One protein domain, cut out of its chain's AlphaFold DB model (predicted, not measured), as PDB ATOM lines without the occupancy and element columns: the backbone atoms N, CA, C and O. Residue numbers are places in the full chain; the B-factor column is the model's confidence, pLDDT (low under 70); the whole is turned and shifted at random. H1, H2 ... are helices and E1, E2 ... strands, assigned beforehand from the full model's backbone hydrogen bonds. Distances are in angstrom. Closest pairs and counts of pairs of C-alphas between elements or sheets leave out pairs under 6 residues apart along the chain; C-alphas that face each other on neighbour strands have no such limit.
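What this domain is: This is residues 2 to 92 of the 93 residues of an uncharacterized protein of Enterococcus sp. 9E7_DIV0242 (UniProt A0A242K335). A strongly twisted sheet of five strands, E1 to E5, curls so that its edge strands E1 and E5 turn away from the longest helix, H3, which covers part of one face and runs along the strands there. Two short helices only graze the sheet: H1, near E1 and E2, and H2, near E4. The printed part has 91 residues with three named helices and five named strands, in the order H1 E1 E2 E3 E4 E5 H2 H3; the sheet's order is E1 - E2 - E3 - E4 - E5, all antiparallel, and the class is mixed, helices and strands. The whole is compact, with a radius of gyration of the C-alphas of 12.6 A, and spans 34 by 30 by 21 A.

Where its parts are: H1 is residues 2 to 7, with C-alpha 2 at (23.732, 54.777, 48.196). E1 is residues 11 to 15. E2, residues 18 to 25, is 21.2 A long from first to last C-alpha; E3, residues 33 to 39, is 19.8 A; E4, residues 45 to 52, is 22.7 A, starting at C-alpha 45 (23.979, 57.882, 36.733). E5 is residues 55 to 59 and H2 is residues 61 to 66. H3, residues 73 to 85, is 18.9 A long and ends at C-alpha 85 (11.869, 52.219, 41.610).

How they stand to each other: E1 to E5 form a meander, each strand the antiparallel neighbour of the one before, and each successive pair is a hairpin. N 13 and O 20 of E1 and E2 are 2.9 A apart, within hydrogen-bond range, as are N 23 and O 36 of E2 and E3 at 2.9 A, N 37 and O 47 of E3 and E4 at 2.8 A, and N 50 and O 57 of E4 and E5 at 2.8 A. Residues 45 to 46 of E4 also pair, parallel, with residues 90 to 91. H3 on one face makes two layers, a helix on a sheet, at a height over the sheet of 9.8 A; it lies over E3 and only just over E2, with 3 of its C-alphas on E2, at 15 degrees to E3 on the local plane. The closest C-alphas of H3 and E2 are those of Ala 75 and Ile 25, 5.7 A apart. H1 grazes the sheet with residues 2 to 6, and H2 with residues 61 to 64. H2 and H3 only just touch, with 3 pairs of C-alphas within 8 A, H3 with residues 75 to 76 alone; the closest C-alphas are those of Val 64 and Lys 76, 5.6 A apart. Their tilt is steep, 51 degrees, opposite ways. H1 is apart from H2 and H3. In H1, H2 and H3 every O i to N i+4 pair is within hydrogen-bond range.

The domain as a whole: The C-alphas farthest apart are those of Gly 17 and Asn 69, 35.6 A. The printed part has no cut and no long link. The mean pLDDT of the printed part is 85.9; residues 28 to 29 and 67 to 72 are under 70.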
ATOM      1  N   LYS A   2      23.014  55.958  47.676       89.25
ATOM      2  CA  LYS A   2      23.732  54.777  48.196       89.25
ATOM      3  C   LYS A   2      22.920  53.836  49.099       89.25
ATOM      4  O   LYS A   2      22.748  52.675  48.761       89.25
ATOM      5  N   GLY A   3      22.348  54.334  50.202       92.38
ATOM      6  CA  GLY A   3      21.562  53.502  51.129       92.38
ATOM      7  C   GLY A   3      20.335  52.822  50.502       92.38
ATOM      8  O   GLY A   3      20.052  51.672  50.823       92.38
ATOM      9  N   LYS A   4      19.645  53.488  49.563       92.38
ATOM     10  CA  LYS A   4      18.517  52.888  48.831       92.38
ATOM     11  C   LYS A   4      18.994  51.782  47.884       92.38
ATOM     12  O   LYS A   4      18.360  50.738  47.809       92.38
ATOM     13  N   LEU A   5      20.121  51.995  47.201       92.62
ATOM     14  CA  LEU A   5      20.715  51.004  46.297       92.62
ATOM     15  C   LEU A   5      21.202  49.765  47.061       92.62
ATOM     16  O   LEU A   5      20.949  48.646  46.625       92.62
ATOM     17  N   LEU A   6      21.822  49.942  48.232       93.31
ATOM     18  CA  LEU A   6      22.199  48.821  49.103       93.31
ATOM     19  C   LEU A   6      20.972  48.004  49.531       93.31
ATOM     20  O   LEU A   6      20.989  46.779  49.447       93.31
ATOM     21  N   ALA A   7      19.881  48.671  49.923       93.44
ATOM     22  CA  ALA A   7      18.624  47.999  50.259       93.44
ATOM     23  C   ALA A   7      17.985  47.284  49.051       93.44
ATOM     24  O   ALA A   7      17.333  46.260  49.222       93.44
ATOM     25  N   TYR A   8      18.211  47.792  47.836       91.00
ATOM     26  CA  TYR A   8      17.785  47.172  46.578       91.00
ATOM     27  C   TYR A   8      18.664  45.975  46.153       91.00
ATOM     28  O   TYR A   8      18.374  45.297  45.168       91.00
ATOM     29  N   GLY A   9      19.743  45.691  46.890       92.38
ATOM     30  CA  GLY A   9      20.619  44.544  46.647       92.38
ATOM     31  C   GLY A   9      21.906  44.863  45.887       92.38
ATOM     32  O   GLY A   9      22.570  43.939  45.421       92.38
ATOM     33  N   PHE A  10      22.285  46.139  45.760       94.31
ATOM     34  CA  PHE A  10      23.650  46.488  45.362       94.31
ATOM     35  C   PHE A  10      24.632  46.147  46.482       94.31
ATOM     36  O   PHE A  10      24.320  46.258  47.669       94.31
ATOM     37  N   GLN A  11      25.845  45.779  46.095       94.94
ATOM     38  CA  GLN A  11      26.942  45.486  47.004       94.94
ATOM     39  C   GLN A  11      28.068  46.485  46.791       94.94
ATOM     40  O   GLN A  11      28.308  46.936  45.675       94.94
ATOM     41  N   VAL A  12      28.755  46.835  47.872       94.31
ATOM     42  CA  VAL A  12      29.966  47.651  47.790       94.31
ATOM     43  C   VAL A  12      31.084  46.808  47.188       94.31
ATOM     44  O   VAL A  12      31.337  45.700  47.656       94.31
ATOM     45  N   THR A  13      31.764  47.352  46.188       93.19
ATOM     46  CA  THR A  13      32.971  46.784  45.591       93.19
ATOM     47  C   THR A  13      34.005  47.886  45.378       93.19
ATOM     48  O   THR A  13      33.676  49.071  45.407       93.19
ATOM     49  N   GLU A  14      35.251  47.489  45.167       90.31
ATOM     50  CA  GLU A  14      36.331  48.376  44.742       90.31
ATOM     51  C   GLU A  14      36.719  47.992  43.311       90.31
ATOM     52  O   GLU A  14      36.968  46.817  43.034       90.31
ATOM     53  N   GLU A  15      36.706  48.956  42.391       83.31
ATOM     54  CA  GLU A  15      37.169  48.786  41.011       83.31
ATOM     55  C   GLU A  15      38.132  49.917  40.669       83.31
ATOM     56  O   GLU A  15      37.834  51.074  40.936       83.31
ATOM     57  N   ASP A  16      39.303  49.576  40.125       81.62
ATOM     58  CA  ASP A  16      40.352  50.541  39.755       81.62
ATOM     59  C   ASP A  16      40.779  51.496  40.896       81.62
ATOM     60  O   ASP A  16      41.267  52.597  40.661       81.62
ATOM     61  N   GLY A  17      40.643  51.047  42.151       83.12
ATOM     62  CA  GLY A  17      40.954  51.836  43.349       83.12
ATOM     63  C   GLY A  17      39.823  52.763  43.808       83.12
ATOM     64  O   GLY A  17      40.007  53.505  44.773       83.12
ATOM     65  N   GLU A  18      38.658  52.707  43.159       86.31
ATOM     66  CA  GLU A  18      37.474  53.492  43.498       86.31
ATOM     67  C   GLU A  18      36.360  52.608  44.065       86.31
ATOM     68  O   GLU A  18      36.041  51.527  43.557       86.31
ATOM     69  N   GLN A  19      35.732  53.080  45.143       91.44
ATOM     70  CA  GLN A  19      34.611  52.381  45.756       91.44
ATOM     71  C   GLN A  19      33.328  52.643  44.963       91.44
ATOM     72  O   GLN A  19      32.831  53.768  44.913       91.44
ATOM     73  N   CYS A  20      32.717  51.582  44.441       93.62
ATOM     74  CA  CYS A  20      31.452  51.651  43.720       93.62
ATOM     75  C   CYS A  20      30.428  50.645  44.257       93.62
ATOM     76  O   CYS A  20      30.722  49.772  45.078       93.62
ATOM     77  N   LEU A  21      29.171  50.810  43.850       95.12
ATOM     78  CA  LEU A  21      28.091  49.879  44.155       95.12
ATOM     79  C   LEU A  21      27.776  49.067  42.907       95.12
ATOM     80  O   LEU A  21      27.480  49.638  41.861       95.12
ATOM     81  N   VAL A  22      27.771  47.741  43.028       94.12
ATOM     82  CA  VAL A  22      27.486  46.832  41.917       94.12
ATOM     83  C   VAL A  22      26.354  45.874  42.267       94.12
ATOM     84  O   VAL A  22      26.330  45.274  43.341       94.12
ATOM     85  N   LYS A  23      25.418  45.699  41.334       93.25
ATOM     86  CA  LYS A  23      24.390  44.657  41.368       93.25
ATOM     87  C   LYS A  23      24.546  43.776  40.142       93.25
ATOM     88  O   LYS A  23      24.338  44.227  39.017       93.25
ATOM     89  N   VAL A  24      24.904  42.515  40.351       89.56
ATOM     90  CA  VAL A  24      24.964  41.529  39.269       89.56
ATOM     91  C   VAL A  24      23.550  41.060  38.953       89.56
ATOM     92  O   VAL A  24      22.794  40.679  39.846       89.56
ATOM     93  N   ILE A  25      23.202  41.080  37.673       85.50
ATOM     94  CA  ILE A  25      21.957  40.548  37.145       85.50
ATOM     95  C   ILE A  25      22.296  39.314  36.316       85.50
ATOM     96  O   ILE A  25      23.027  39.371  35.325       85.50
ATOM     97  N   SER A  26      21.760  38.177  36.737       72.19
ATOM     98  CA  SER A  26      21.875  36.931  35.993       72.19
ATOM     99  C   SER A  26      20.606  36.119  36.168       72.19
ATOM    100  O   SER A  26      20.253  35.772  37.299       72.19
ATOM    101  N   LYS A  27      19.949  35.777  35.063       76.25
ATOM    102  CA  LYS A  27      18.857  34.803  35.031       76.25
ATOM    103  C   LYS A  27      19.350  33.523  34.361       76.25
ATOM    104  O   LYS A  27      20.212  33.554  33.484       76.25
ATOM    105  N   ILE A  28      18.818  32.376  34.784       66.81
ATOM    106  CA  ILE A  28      19.111  31.094  34.130       66.81
ATOM    107  C   ILE A  28      18.649  31.190  32.671       66.81
ATOM    108  O   ILE A  28      17.476  31.451  32.421       66.81
ATOM    109  N   GLY A  29      19.576  30.988  31.731       67.12
ATOM    110  CA  GLY A  29      19.331  31.113  30.291       67.12
ATOM    111  C   GLY A  29      19.915  32.376  29.648       67.12
ATOM    112  O   GLY A  29      20.079  32.387  28.430       67.12
ATOM    113  N   ASP A  30      20.308  33.390  30.430       73.50
ATOM    114  CA  ASP A  30      21.010  34.552  29.876       73.50
ATOM    115  C   ASP A  30      22.405  34.131  29.388       73.50
ATOM    116  O   ASP A  30      23.179  33.479  30.099       73.50
ATOM    117  N   ARG A  31      22.742  34.510  28.150       75.19
ATOM    118  CA  ARG A  31      24.039  34.168  27.544       75.19
ATOM    119  C   ARG A  31      25.185  34.944  28.187       75.19
ATOM    120  O   ARG A  31      26.328  34.486  28.176       75.19
ATOM    121  N   PHE A  32      24.884  36.124  28.709       78.81
ATOM    122  CA  PHE A  32      25.855  37.034  29.283       78.81
ATOM    123  C   PHE A  32      25.433  37.427  30.691       78.81
ATOM    124  O   PHE A  32      24.247  37.525  30.997       78.81
ATOM    125  N   LYS A  33      26.423  37.674  31.548       84.62
ATOM    126  CA  LYS A  33      26.174  38.296  32.845       84.62
ATOM    127  C   LYS A  33      26.149  39.802  32.649       84.62
ATOM    128  O   LYS A  33      27.089  40.351  32.072       84.62
ATOM    129  N   THR A  34      25.122  40.447  33.171       88.06
ATOM    130  CA  THR A  34      25.023  41.906  33.181       88.06
ATOM    131  C   THR A  34      25.203  42.383  34.610       88.06
ATOM    132  O   THR A  34      24.881  41.673  35.562       88.06
ATOM    133  N   ARG A  35      25.744  43.574  34.799       91.06
ATOM    134  CA  ARG A  35      25.818  44.213  36.106       91.06
ATOM    135  C   ARG A  35      25.450  45.679  35.979       91.06
ATOM    136  O   ARG A  35      25.765  46.321  34.983       91.06
ATOM    137  N   LEU A  36      24.784  46.192  37.000       92.44
ATOM    138  CA  LEU A  36      24.577  47.618  37.180       92.44
ATOM    139  C   LEU A  36      25.660  48.127  38.117       92.44
ATOM    140  O   LEU A  36      25.855  47.543  39.183       92.44
ATOM    141  N   ARG A  37      26.345  49.197  37.732       94.06
ATOM    142  CA  ARG A  37      27.422  49.821  38.497       94.06
ATOM    143  C   ARG A  37      27.111  51.292  38.737       94.06
ATOM    144  O   ARG A  37      26.737  52.007  37.815       94.06
ATOM    145  N   TRP A  38      27.244  51.730  39.981       94.56
ATOM    146  CA  TRP A  38      26.912  53.077  40.436       94.56
ATOM    147  C   TRP A  38      28.073  53.671  41.232       94.56
ATOM    148  O   TRP A  38      28.645  52.991  42.088       94.56
ATOM    149  N   HIS A  39      28.368  54.943  40.982       92.44
ATOM    150  CA  HIS A  39      29.436  55.698  41.636       92.44
ATOM    151  C   HIS A  39      28.852  56.812  42.497       92.44
ATOM    152  O   HIS A  39      27.864  57.441  42.127       92.44
ATOM    153  N   GLU A  40      29.463  57.066  43.656       90.12
ATOM    154  CA  GLU A  40      28.972  58.092  44.586       90.12
ATOM    155  C   GLU A  40      29.173  59.518  44.060       90.12
ATOM    156  O   GLU A  40      28.385  60.404  44.393       90.12
ATOM    157  N   GLU A  41      30.165  59.714  43.192       89.25
ATOM    158  CA  GLU A  41      30.467  60.991  42.538       89.25
ATOM    159  C   GLU A  41      29.460  61.367  41.440       89.25
ATOM    160  O   GLU A  41      29.283  62.548  41.151       89.25
ATOM    161  N   GLU A  42      28.750  60.385  40.873       89.81
ATOM    162  CA  GLU A  42      27.733  60.581  39.830       89.81
ATOM    163  C   GLU A  42      26.397  59.943  40.245       89.81
ATOM    164  O   GLU A  42      25.942  58.957  39.651       89.81
ATOM    165  N   PRO A  43      25.738  60.474  41.290       89.00
ATOM    166  CA  PRO A  43      24.647  59.783  41.961       89.00
ATOM    167  C   PRO A  43      23.391  59.604  41.099       89.00
ATOM    168  O   PRO A  43      22.589  58.708  41.380       89.00
ATOM    169  N   GLU A  44      23.210  60.427  40.066       91.06
ATOM    170  CA  GLU A  44      22.128  60.328  39.083       91.06
ATOM    171  C   GLU A  44      22.402  59.364  37.918       91.06
ATOM    172  O   GLU A  44      21.523  59.178  37.071       91.06
ATOM    173  N   LYS A  45      23.589  58.749  37.850       91.25
ATOM    174  CA  LYS A  45      23.979  57.882  36.733       91.25
ATOM    175  C   LYS A  45      24.175  56.442  37.164       91.25
ATOM    176  O   LYS A  45      24.622  56.148  38.268       91.25
ATOM    177  N   ILE A  46      23.872  55.532  36.248       92.75
ATOM    178  CA  ILE A  46      24.204  54.124  36.398       92.75
ATOM    179  C   ILE A  46      24.775  53.564  35.104       92.75
ATOM    180  O   ILE A  46      24.336  53.885  33.997       92.75
ATOM    181  N   TYR A  47      25.778  52.720  35.268       92.44
ATOM    182  CA  TYR A  47      26.494  52.058  34.198       92.44
ATOM    183  C   TYR A  47      25.951  50.642  34.072       92.44
ATOM    184  O   TYR A  47      25.850  49.917  35.063       92.44
ATOM    185  N   ILE A  48      25.570  50.253  32.861       91.38
ATOM    186  CA  ILE A  48      25.128  48.894  32.571       91.38
ATOM    187  C   ILE A  48      26.298  48.192  31.901       91.38
ATOM    188  O   ILE A  48      26.570  48.425  30.728       91.38
ATOM    189  N   ASP A  49      26.985  47.328  32.636       90.50
ATOM    190  CA  ASP A  49      28.111  46.588  32.089       90.50
ATOM    191  C   ASP A  49      27.700  45.159  31.729       90.50
ATOM    192  O   ASP A  49      27.044  44.453  32.499       90.50
ATOM    193  N   ARG A  50      28.132  44.705  30.559       88.75
ATOM    194  CA  ARG A  50      27.948  43.348  30.060       88.75
ATOM    195  C   ARG A  50      29.284  42.615  30.087       88.75
ATOM    196  O   ARG A  50      30.267  43.086  29.522       88.75
ATOM    197  N   HIS A  51      29.301  41.427  30.681       85.38
ATOM    198  CA  HIS A  51      30.427  40.505  30.584       85.38
ATOM    199  C   HIS A  51      30.289  39.606  29.357       85.38
ATOM    200  O   HIS A  51      29.288  38.910  29.182       85.38
ATOM    201  N   PHE A  52      31.351  39.524  28.569       80.75
ATOM    202  CA  PHE A  52      31.528  38.536  27.504       80.75
ATOM    203  C   PHE A  52      32.930  37.936  27.594       80.75
ATOM    204  O   PHE A  52      33.752  38.305  28.428       80.75
ATOM    205  N   THR A  53      33.220  36.968  26.729       74.88
ATOM    206  CA  THR A  53      34.446  36.161  26.797       74.88
ATOM    207  C   THR A  53      35.733  36.990  26.736       74.88
ATOM    208  O   THR A  53      36.762  36.553  27.234       74.88
ATOM    209  N   ARG A  54      35.680  38.176  26.116       77.00
ATOM    210  CA  ARG A  54      36.823  39.087  25.953       77.00
ATOM    211  C   ARG A  54      36.944  40.151  27.048       77.00
ATOM    212  O   ARG A  54      37.900  40.914  27.006       77.00
ATOM    213  N   GLY A  55      36.009  40.212  27.997       83.25
ATOM    214  CA  GLY A  55      36.041  41.185  29.085       83.25
ATOM    215  C   GLY A  55      34.683  41.810  29.379       83.25
ATOM    216  O   GLY A  55      33.643  41.159  29.268       83.25
ATOM    217  N   LEU A  56      34.729  43.073  29.786       86.75
ATOM    218  CA  LEU A  56      33.590  43.878  30.200       86.75
ATOM    219  C   LEU A  56      33.428  45.076  29.253       86.75
ATOM    220  O   LEU A  56      34.418  45.697  28.879       86.75
ATOM    221  N   GLU A  57      32.195  45.410  28.885       89.38
ATOM    222  CA  GLU A  57      31.842  46.626  28.130       89.38
ATOM    223  C   GLU A  57      30.596  47.205  28.754       89.38
ATOM    224  O   GLU A  57      29.636  46.485  29.038       89.38
ATOM    225  N   THR A  58      30.613  48.514  28.929       90.19
ATOM    226  CA  THR A  58      29.413  49.264  29.244       90.19
ATOM    227  C   THR A  58      28.582  49.407  27.971       90.19
ATOM    228  O   THR A  58      29.105  49.788  26.926       90.19
ATOM    229  N   ILE A  59      27.300  49.069  28.053       87.94
ATOM    230  CA  ILE A  59      26.351  49.102  26.936       87.94
ATOM    231  C   ILE A  59      25.256  50.140  27.192       87.94
ATOM    232  O   ILE A  59      25.030  50.556  28.332       87.94
ATOM    233  N   SER A  60      24.554  50.539  26.131       88.00
ATOM    234  CA  SER A  60      23.443  51.485  26.247       88.00
ATOM    235  C   SER A  60      22.192  50.842  26.848       88.00
ATOM    236  O   SER A  60      21.973  49.631  26.747       88.00
ATOM    237  N   GLU A  61      21.312  51.668  27.423       87.44
ATOM    238  CA  GLU A  61      19.972  51.220  27.831       87.44
ATOM    239  C   GLU A  61      19.216  50.589  26.647       87.44
ATOM    240  O   GLU A  61      18.554  49.557  26.795       87.44
ATOM    241  N   SER A  62      19.361  51.166  25.451       85.06
ATOM    242  CA  SER A  62      18.705  50.664  24.240       85.06
ATOM    243  C   SER A  62      19.157  49.247  23.883       85.06
ATOM    244  O   SER A  62      18.325  48.435  23.472       85.06
ATOM    245  N   ASP A  63      20.432  48.907  24.090       82.44
ATOM    246  CA  ASP A  63      20.952  47.555  23.848       82.44
ATOM    247  C   ASP A  63      20.316  46.518  24.784       82.44
ATOM    248  O   ASP A  63      19.951  45.420  24.350       82.44
ATOM    249  N   VAL A  64      20.130  46.876  26.060       82.94
ATOM    250  CA  VAL A  64      19.460  46.013  27.047       82.94
ATOM    251  C   VAL A  64      17.984  45.835  26.704       82.94
ATOM    252  O   VAL A  64      17.473  44.716  26.716       82.94
ATOM    253  N   ILE A  65      17.287  46.927  26.374       82.44
ATOM    254  CA  ILE A  65      15.843  46.904  26.105       82.44
ATOM    255  C   ILE A  65      15.530  46.174  24.800       82.44
ATOM    256  O   ILE A  65      14.563  45.399  24.748       82.44
ATOM    257  N   THR A  66      16.327  46.403  23.756       79.75
ATOM    258  CA  THR A  66      16.133  45.741  22.460       79.75
ATOM    259  C   THR A  66      16.330  44.238  22.602       79.75
ATOM    260  O   THR A  66      15.610  43.475  21.961       79.75
ATOM    261  N   ASN A  67      17.235  43.815  23.500       69.69
ATOM    262  CA  ASN A  67      17.473  42.415  23.843       69.69
ATOM    263  C   ASN A  67      17.587  41.542  22.583       69.69
ATOM    264  O   ASN A  67      16.874  40.548  22.427       69.69
ATOM    265  N   HIS A  68      18.437  41.962  21.639       65.44
ATOM    266  CA  HIS A  68      18.618  41.259  20.372       65.44
ATOM    267  C   HIS A  68      18.886  39.769  20.627       65.44
ATOM    268  O   HIS A  68      19.872  39.425  21.277       65.44
ATOM    269  N   ASN A  69      18.020  38.899  20.095       64.75
ATOM    270  CA  ASN A  69      18.069  37.437  20.252       64.75
ATOM    271  C   ASN A  69      17.926  36.923  21.699       64.75
ATOM    272  O   ASN A  69      18.473  35.872  22.024       64.75
ATOM    273  N   GLU A  70      17.233  37.662  22.567       67.50
ATOM    274  CA  GLU A  70      16.913  37.252  23.945       67.50
ATOM    275  C   GLU A  70      18.130  36.995  24.852       67.50
ATOM    276  O   GLU A  70      18.043  36.319  25.874       67.50
ATOM    277  N   LEU A  71      19.281  37.571  24.504       66.38
ATOM    278  CA  LEU A  71      20.570  37.278  25.133       66.38
ATOM    279  C   LEU A  71      20.698  37.785  26.583       66.38
ATOM    280  O   LEU A  71      21.613  37.343  27.281       66.38
ATOM    281  N   HIS A  72      19.803  38.688  27.008       69.62
ATOM    282  CA  HIS A  72      19.812  39.400  28.295       69.62
ATOM    283  C   HIS A  72      18.409  39.549  28.899       69.62
ATOM    284  O   HIS A  72      18.087  40.583  29.486       69.62
ATOM    285  N   SER A  73      17.541  38.552  28.716       71.00
ATOM    286  CA  SER A  73      16.145  38.609  29.173       71.00
ATOM    287  C   SER A  73      16.015  38.993  30.655       71.00
ATOM    288  O   SER A  73      15.196  39.844  30.998       71.00
ATOM    289  N   GLY A  74      16.882  38.454  31.523       79.88
ATOM    290  CA  GLY A  74      16.924  38.820  32.937       79.88
ATOM    291  C   GLY A  74      17.385  40.253  33.184       79.88
ATOM    292  O   GLY A  74      16.806  40.944  34.019       79.88
ATOM    293  N   ALA A  75      18.385  40.725  32.438       80.75
ATOM    294  CA  ALA A  75      18.871  42.098  32.556       80.75
ATOM    295  C   ALA A  75      17.810  43.123  32.148       80.75
ATOM    296  O   ALA A  75      17.689  44.156  32.799       80.75
ATOM    297  N   LYS A  76      17.016  42.830  31.111       84.94
ATOM    298  CA  LYS A  76      15.912  43.695  30.687       84.94
ATOM    299  C   LYS A  76      14.822  43.793  31.751       84.94
ATOM    300  O   LYS A  76      14.424  44.903  32.091       84.94
ATOM    301  N   ASP A  77      14.354  42.657  32.270       85.88
ATOM    302  CA  ASP A  77      13.302  42.629  33.295       85.88
ATOM    303  C   ASP A  77      13.737  43.409  34.548       85.88
ATOM    304  O   ASP A  77      13.004  44.264  35.051       85.88
ATOM    305  N   ASP A  78      14.960  43.151  35.018       88.69
ATOM    306  CA  ASP A  78      15.518  43.800  36.204       88.69
ATOM    307  C   ASP A  78      15.768  45.298  35.978       88.69
ATOM    308  O   ASP A  78      15.460  46.108  36.850       88.69
ATOM    309  N   TRP A  79      16.235  45.684  34.785       88.69
ATOM    310  CA  TRP A  79      16.415  47.087  34.413       88.69
ATOM    311  C   TRP A  79      15.095  47.861  34.414       88.69
ATOM    312  O   TRP A  79      15.017  48.958  34.965       88.69
ATOM    313  N   LEU A  80      14.035  47.288  33.840       88.81
ATOM    314  CA  LEU A  80      12.716  47.920  33.823       88.81
ATOM    315  C   LEU A  80      12.145  48.085  35.239       88.81
ATOM    316  O   LEU A  80      11.562  49.128  35.543       88.81
ATOM    317  N   ALA A  81      12.339  47.092  36.113       90.75
ATOM    318  CA  ALA A  81      11.970  47.198  37.524       90.75
ATOM    319  C   ALA A  81      12.789  48.286  38.237       90.75
ATOM    320  O   ALA A  81      12.221  49.172  38.874       90.75
ATOM    321  N   PHE A  82      14.108  48.293  38.029       90.94
ATOM    322  CA  PHE A  82      15.005  49.297  38.591       90.94
ATOM    323  C   PHE A  82      14.597  50.719  38.185       90.94
ATOM    324  O   PHE A  82      14.480  51.595  39.035       90.94
ATOM    325  N   LYS A  83      14.297  50.954  36.904       90.25
ATOM    326  CA  LYS A  83      13.848  52.264  36.405       90.25
ATOM    327  C   LYS A  83      12.524  52.724  37.007       90.25
ATOM    328  O   LYS A  83      12.293  53.928  37.104       90.25
ATOM    329  N   LYS A  84      11.654  51.791  37.392       90.69
ATOM    330  CA  LYS A  84      10.391  52.104  38.066       90.69
ATOM    331  C   LYS A  84      10.617  52.550  39.511       90.69
ATOM    332  O   LYS A  84       9.946  53.478  39.957       90.69
ATOM    333  N   ASP A  85      11.559  51.919  40.207       91.44
ATOM    334  CA  ASP A  85      11.869  52.219  41.610       91.44
ATOM    335  C   ASP A  85      12.830  53.411  41.769       91.44
ATOM    336  O   ASP A  85      12.809  54.094  42.794       91.44
ATOM    337  N   PHE A  86      13.629  53.699  40.734       92.06
ATOM    338  CA  PHE A  86      14.606  54.790  40.680       92.06
ATOM    339  C   PHE A  86      14.462  55.633  39.397       92.06
ATOM    340  O   PHE A  86      15.386  55.681  38.576       92.06
ATOM    341  N   PRO A  87      13.321  56.314  39.187       90.69
ATOM    342  CA  PRO A  87      13.080  57.102  37.977       90.69
ATOM    343  C   PRO A  87      14.052  58.281  37.814       90.69
ATOM    344  O   PRO A  87      14.278  58.733  36.690       90.69
ATOM    345  N   GLU A  88      14.641  58.773  38.910       90.06
ATOM    346  CA  GLU A  88      15.640  59.843  38.890       90.06
ATOM    347  C   GLU A  88      17.005  59.410  38.326       90.06
ATOM    348  O   GLU A  88      17.764  60.266  37.869       90.06
ATOM    349  N   ILE A  89      17.309  58.105  38.320       89.75
ATOM    350  CA  ILE A  89      18.581  57.571  37.822       89.75
ATOM    351  C   ILE A  89      18.489  57.322  36.314       89.75
ATOM    352  O   ILE A  89      17.526  56.738  35.799       89.75
ATOM    353  N   LYS A  90      19.523  57.741  35.585       88.25
ATOM    354  CA  LYS A  90      19.651  57.565  34.133       88.25
ATOM    355  C   LYS A  90      20.794  56.611  33.800       88.25
ATOM    356  O   LYS A  90      21.782  56.555  34.529       88.25
ATOM    357  N   SER A  91      20.667  55.871  32.698       86.00
ATOM    358  CA  SER A  91      21.821  55.174  32.130       86.00
ATOM    359  C   SER A  91      22.853  56.202  31.670       86.00
ATOM    360  O   SER A  91      22.497  57.287  31.206       86.00
ATOM    361  N   PHE A  92      24.135  55.881  31.834       82.06
ATOM    362  CA  PHE A  92      25.224  56.746  31.376       82.06
ATOM    363  C   PHE A  92      25.296  56.846  29.838       82.06
ATOM    364  O   PHE A  92      25.668  57.898  29.320       82.06
TER     365      PHE A  92